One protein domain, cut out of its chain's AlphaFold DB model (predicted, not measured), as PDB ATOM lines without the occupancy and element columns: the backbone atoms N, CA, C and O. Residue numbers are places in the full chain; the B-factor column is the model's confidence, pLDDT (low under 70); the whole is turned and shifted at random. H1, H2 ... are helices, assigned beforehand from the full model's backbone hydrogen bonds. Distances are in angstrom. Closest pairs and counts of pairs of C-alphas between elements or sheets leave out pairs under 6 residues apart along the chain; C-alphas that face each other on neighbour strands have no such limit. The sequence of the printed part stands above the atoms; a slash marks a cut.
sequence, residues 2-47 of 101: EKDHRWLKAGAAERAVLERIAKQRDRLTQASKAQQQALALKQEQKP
ATOM      1  N   GLU A   2     283.508 175.081 284.696       52.91
ATOM      2  CA  GLU A   2     283.742 175.859 285.910       52.91
ATOM      3  C   GLU A   2     283.650 174.891 287.088       52.91
ATOM      4  O   GLU A   2     282.576 174.581 287.592       52.91
ATOM      5  N   LYS A   3     284.774 174.258 287.431       60.69
ATOM      6  CA  LYS A   3     284.844 173.452 288.649       60.69
ATOM      7  C   LYS A   3     284.739 174.438 289.805       60.69
ATOM      8  O   LYS A   3     285.724 175.105 290.108       60.69
ATOM      9  N   ASP A   4     283.538 174.548 290.381       69.12
ATOM     10  CA  ASP A   4     283.224 175.442 291.499       69.12
ATOM     11  C   ASP A   4     284.392 175.499 292.485       69.12
ATOM     12  O   ASP A   4     284.882 174.456 292.927       69.12
ATOM     13  N   HIS A   5     284.804 176.704 292.891       72.69
ATOM     14  CA  HIS A   5     285.886 176.937 293.861       72.69
ATOM     15  C   HIS A   5     285.759 176.106 295.158       72.69
ATOM     16  O   HIS A   5     286.742 175.907 295.874       72.69
ATOM     17  N   ARG A   6     284.563 175.575 295.439       73.56
ATOM     18  CA  ARG A   6     284.270 174.602 296.498       73.56
ATOM     19  C   ARG A   6     285.081 173.311 296.364       73.56
ATOM     20  O   ARG A   6     285.619 172.853 297.358       73.56
ATOM     21  N   TRP A   7     285.262 172.767 295.160       75.69
ATOM     22  CA  TRP A   7     286.066 171.552 294.940       75.69
ATOM     23  C   TRP A   7     287.546 171.759 295.269       75.69
ATOM     24  O   TRP A   7     288.211 170.857 295.781       75.69
ATOM     25  N   LEU A   8     288.051 172.960 294.978       77.81
ATOM     26  CA  LEU A   8     289.439 173.339 295.232       77.81
ATOM     27  C   LEU A   8     289.694 173.510 296.735       77.81
ATOM     28  O   LEU A   8     290.713 173.025 297.222       77.81
ATOM     29  N   LYS A   9     288.750 174.116 297.470       80.94
ATOM     30  CA  LYS A   9     288.836 174.318 298.928       80.94
ATOM     31  C   LYS A   9     288.416 173.103 299.768       80.94
ATOM     32  O   LYS A   9     288.779 173.043 300.937       80.94
ATOM     33  N   ALA A  10     287.676 172.157 299.193       79.44
ATOM     34  CA  ALA A  10     287.180 170.978 299.895       79.44
ATOM     35  C   ALA A  10     288.318 170.052 300.349       79.44
ATOM     36  O   ALA A  10     289.227 169.730 299.572       79.44
ATOM     37  N   GLY A  11     288.229 169.578 301.593       87.06
ATOM     38  CA  GLY A  11     289.117 168.543 302.128       87.06
ATOM     39  C   GLY A  11     288.895 167.177 301.462       87.06
ATOM     40  O   GLY A  11     287.912 166.964 300.752       87.06
ATOM     41  N   ALA A  12     289.791 166.213 301.699       85.44
ATOM     42  CA  ALA A  12     289.752 164.904 301.031       85.44
ATOM     43  C   ALA A  12     288.421 164.143 301.226       85.44
ATOM     44  O   ALA A  12     287.879 163.592 300.269       85.44
ATOM     45  N   ALA A  13     287.856 164.170 302.439       85.88
ATOM     46  CA  ALA A  13     286.571 163.535 302.740       85.88
ATOM     47  C   ALA A  13     285.388 164.216 302.024       85.88
ATOM     48  O   ALA A  13     284.493 163.548 301.511       85.88
ATOM     49  N   GLU A  14     285.403 165.546 301.932       87.62
ATOM     50  CA  GLU A  14     284.353 166.324 301.270       87.62
ATOM     51  C   GLU A  14     284.372 166.109 299.749       87.62
ATOM     52  O   GLU A  14     283.323 165.915 299.133       87.62
ATOM     53  N   ARG A  15     285.564 166.018 299.145       87.06
ATOM     54  CA  ARG A  15     285.714 165.681 297.719       87.06
ATOM     55  C   ARG A  15     285.107 164.319 297.374       87.06
ATOM     56  O   ARG A  15     284.445 164.207 296.346       87.06
ATOM     57  N   ALA A  16     285.266 163.314 298.239       88.81
ATOM     58  CA  ALA A  16     284.685 161.986 298.022       88.81
ATOM     59  C   ALA A  16     283.143 162.007 298.026       88.81
ATOM     60  O   ALA A  16     282.498 161.323 297.225       88.81
ATOM     61  N   VAL A  17     282.532 162.822 298.895       92.00
ATOM     62  CA  VAL A  17     281.072 163.016 298.924       92.00
ATOM     63  C   VAL A  17     280.600 163.742 297.667       92.00
ATOM     64  O   VAL A  17     279.647 163.299 297.023       92.00
ATOM     65  N   LEU A  18     281.286 164.817 297.273       90.75
ATOM     66  CA  LEU A  18     280.947 165.572 296.067       90.75
ATOM     67  C   LEU A  18     281.058 164.712 294.800       90.75
ATOM     68  O   LEU A  18     280.191 164.792 293.929       90.75
ATOM     69  N   GLU A  19     282.065 163.840 294.713       90.94
ATOM     70  CA  GLU A  19     282.211 162.896 293.600       90.94
ATOM     71  C   GLU A  19     281.030 161.919 293.531       90.94
ATOM     72  O   GLU A  19     280.478 161.656 292.456       90.94
ATOM     73  N   ARG A  20     280.577 161.417 294.686       92.75
ATOM     74  CA  ARG A  20     279.400 160.544 294.761       92.75
ATOM     75  C   ARG A  20     278.129 161.269 294.318       92.75
ATOM     76  O   ARG A  20     277.353 160.702 293.550       92.75
ATOM     77  N   ILE A  21     277.939 162.518 294.747       92.81
ATOM     78  CA  ILE A  21     276.799 163.353 294.337       92.81
ATOM     79  C   ILE A  21     276.839 163.614 292.829       92.81
ATOM     80  O   ILE A  21     275.803 163.525 292.169       92.81
ATOM     81  N   ALA A  22     278.015 163.887 292.260       90.31
ATOM     82  CA  ALA A  22     278.171 164.083 290.821       90.31
ATOM     83  C   ALA A  22     277.751 162.827 290.036       90.31
ATOM     84  O   ALA A  22     276.952 162.926 289.107       90.31
ATOM     85  N   LYS A  23     278.190 161.638 290.475       92.56
ATOM     86  CA  LYS A  23     277.784 160.349 289.885       92.56
ATOM     87  C   LYS A  23     276.276 160.104 289.987       92.56
ATOM     88  O   LYS A  23     275.666 159.606 289.044       92.56
ATOM     89  N   GLN A  24     275.658 160.445 291.118       94.75
ATOM     90  CA  GLN A  24     274.209 160.309 291.297       94.75
ATOM     91  C   GLN A  24     273.425 161.266 290.394       94.75
ATOM     92  O   GLN A  24     272.447 160.860 289.766       94.75
ATOM     93  N   ARG A  25     273.867 162.523 290.300       91.81
ATOM     94  CA  ARG A  25     273.244 163.525 289.432       91.81
ATOM     95  C   ARG A  25     273.340 163.135 287.969       91.81
ATOM     96  O   ARG A  25     272.332 163.229 287.285       91.81
ATOM     97  N   ASP A  26     274.487 162.633 287.520       91.06
ATOM     98  CA  ASP A  26     274.654 162.211 286.129       91.06
ATOM     99  C   ASP A  26     273.639 161.122 285.738       91.06
ATOM    100  O   ASP A  26     272.954 161.244 284.722       91.06
ATOM    101  N   ARG A  27     273.413 160.131 286.614       89.50
ATOM    102  CA  ARG A  27     272.364 159.111 286.417       89.50
ATOM    103  C   ARG A  27     270.966 159.722 286.287       89.50
ATOM    104  O   ARG A  27     270.213 159.352 285.387       89.50
ATOM    105  N   LEU A  28     270.611 160.659 287.167       93.12
ATOM    106  CA  LEU A  28     269.312 161.341 287.116       93.12
ATOM    107  C   LEU A  28     269.173 162.213 285.864       93.12
ATOM    108  O   LEU A  28     268.108 162.245 285.249       93.12
ATOM    109  N   THR A  29     270.244 162.890 285.453       93.19
ATOM    110  CA  THR A  29     270.273 163.701 284.235       93.19
ATOM    111  C   THR A  29     270.078 162.834 282.995       93.19
ATOM    112  O   THR A  29     269.306 163.214 282.119       93.19
ATOM    113  N   GLN A  30     270.708 161.659 282.922       89.44
ATOM    114  CA  GLN A  30     270.499 160.712 281.822       89.44
ATOM    115  C   GLN A  30     269.048 160.211 281.773       89.44
ATOM    116  O   GLN A  30     268.422 160.255 280.712       89.44
ATOM    117  N   ALA A  31     268.478 159.821 282.918       90.44
ATOM    118  CA  ALA A  31     267.078 159.399 283.000       90.44
ATOM    119  C   ALA A  31     266.106 160.524 282.598       90.44
ATOM    120  O   ALA A  31     265.167 160.299 281.836       90.44
ATOM    121  N   SER A  32     266.356 161.752 283.061       91.12
ATOM    122  CA  SER A  32     265.557 162.928 282.709       91.12
ATOM    123  C   SER A  32     265.637 163.247 281.214       91.12
ATOM    124  O   SER A  32     264.602 163.463 280.586       91.12
ATOM    125  N   LYS A  33     266.833 163.191 280.612       91.50
ATOM    126  CA  LYS A  33     267.018 163.378 279.164       91.50
ATOM    127  C   LYS A  33     266.243 162.338 278.352       91.50
ATOM    128  O   LYS A  33     265.569 162.713 277.399       91.50
ATOM    129  N   ALA A  34     266.275 161.065 278.750       87.69
ATOM    130  CA  ALA A  34     265.512 160.011 278.078       87.69
ATOM    131  C   ALA A  34     263.992 160.253 278.156       87.69
ATOM    132  O   ALA A  34     263.281 160.101 277.163       87.69
ATOM    133  N   GLN A  35     263.486 160.700 279.311       89.31
ATOM    134  CA  GLN A  35     262.077 161.077 279.458       89.31
ATOM    135  C   GLN A  35     261.711 162.282 278.587       89.31
ATOM    136  O   GLN A  35     260.678 162.261 277.924       89.31
ATOM    137  N   GLN A  36     262.559 163.313 278.550       87.81
ATOM    138  CA  GLN A  36     262.343 164.492 277.709       87.81
ATOM    139  C   GLN A  36     262.322 164.132 276.222       87.81
ATOM    140  O   GLN A  36     261.436 164.593 275.509       87.81
ATOM    141  N   GLN A  37     263.223 163.263 275.763       86.69
ATOM    142  CA  GLN A  37     263.216 162.754 274.388       86.69
ATOM    143  C   GLN A  37     261.938 161.961 274.086       86.69
ATOM    144  O   GLN A  37     261.297 162.194 273.065       86.69
ATOM    145  N   ALA A  38     261.507 161.081 274.995       83.81
ATOM    146  CA  ALA A  38     260.255 160.344 274.835       83.81
ATOM    147  C   ALA A  38     259.028 161.274 274.796       83.81
ATOM    148  O   ALA A  38     258.079 161.020 274.055       83.81
ATOM    149  N   LEU A  39     259.031 162.353 275.582       84.31
ATOM    150  CA  LEU A  39     257.987 163.376 275.544       84.31
ATOM    151  C   LEU A  39     258.024 164.186 274.242       84.31
ATOM    152  O   LEU A  39     256.963 164.420 273.670       84.31
ATOM    153  N   ALA A  40     259.208 164.559 273.755       82.25
ATOM    154  CA  ALA A  40     259.376 165.281 272.495       82.25
ATOM    155  C   ALA A  40     258.863 164.457 271.302       82.25
ATOM    156  O   ALA A  40     258.033 164.944 270.540       82.25
ATOM    157  N   LEU A  41     259.224 163.171 271.219       81.38
ATOM    158  CA  LEU A  41     258.717 162.255 270.186       81.38
ATOM    159  C   LEU A  41     257.185 162.107 270.241       81.38
ATOM    160  O   LEU A  41     256.516 162.071 269.211       81.38
ATOM    161  N   LYS A  42     256.597 162.065 271.445       73.81
ATOM    162  CA  LYS A  42     255.131 162.041 271.615       73.81
ATOM    163  C   LYS A  42     254.464 163.353 271.196       73.81
ATOM    164  O   LYS A  42     253.314 163.328 270.765       73.81
ATOM    165  N   GLN A  43     255.145 164.488 271.356       70.62
ATOM    166  CA  GLN A  43     254.646 165.792 270.921       70.62
ATOM    167  C   GLN A  43     254.709 165.945 269.399       70.62
ATOM    168  O   GLN A  43     253.754 166.459 268.823       70.62
ATOM    169  N   GLU A  44     255.758 165.442 268.747       67.25
ATOM    170  CA  GLU A  44     255.848 165.395 267.278       67.25
ATOM    171  C   GLU A  44     254.760 164.506 266.664       67.25
ATOM    172  O   GLU A  44     254.167 164.848 265.645       67.25
ATOM    173  N   GLN A  45     254.435 163.391 267.321       63.09
ATOM    174  CA  GLN A  45     253.365 162.482 266.894       63.09
ATOM    175  C   GLN A  45     251.965 162.943 267.310       63.09
ATOM    176  O   GLN A  45     250.989 162.217 267.092       63.09
ATOM    177  N   LYS A  46     251.831 164.116 267.942       59.06
ATOM    178  CA  LYS A  46     250.536 164.578 268.430       59.06
ATOM    179  C   LYS A  46     249.626 164.806 267.219       59.06
ATOM    180  O   LYS A  46     249.935 165.653 266.381       59.06
ATOM    181  N   PRO A  47     248.508 164.069 267.101       58.72
ATOM    182  CA  PRO A  47     247.633 164.207 265.952       58.72
ATOM    183  C   PRO A  47     247.106 165.639 265.923       58.72
ATOM    184  O   PRO A  47     246.450 166.089 266.866       58.72
TER     185      PRO A  47
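This is residues 2 to 47 of the 101 residues of an uncharacterized protein of Comamonas kerstersii (UniProt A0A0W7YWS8). One long helix, H2, makes nearly the whole length of a rod, and the short helix H1 folds back over its first turns like a small hook. Residues 20 to 47 stick out free from that hooked end. The printed part has 46 residues with two named helices, H1 then H2, and no named strand; the class is all helix. It is extended, with a radius of gyration of the C-alphas of 17.1 A and spans of 55 by 18 by 6 A.

Begin with H2, residues 12 to 44, and then find H1, residues 5 to 9, which comes before it along the chain. The two are close but not clearly touching; their closest C-alphas, those of Trp 7 and Arg 15, are 6.5 A apart. A tight link of 2 residues joins them. In H1 and H2 every O i to N i+4 pair is within hydrogen-bond range.

Find C-alpha 12 at (289.752, 164.904, 301.031); from there H2 runs 47.8 A to C-alpha 44 at (255.848, 165.395, 267.278). H1 begins at C-alpha 5, at (285.886, 176.937, 293.861), and measures 6.4 A.

The two C-alphas farthest apart, those of Gly 11 and Pro 47, are 55.2 A apart. The printed part has no cut. Look for pLDDT under 70 at residues 2 to 4 and 44 to 47.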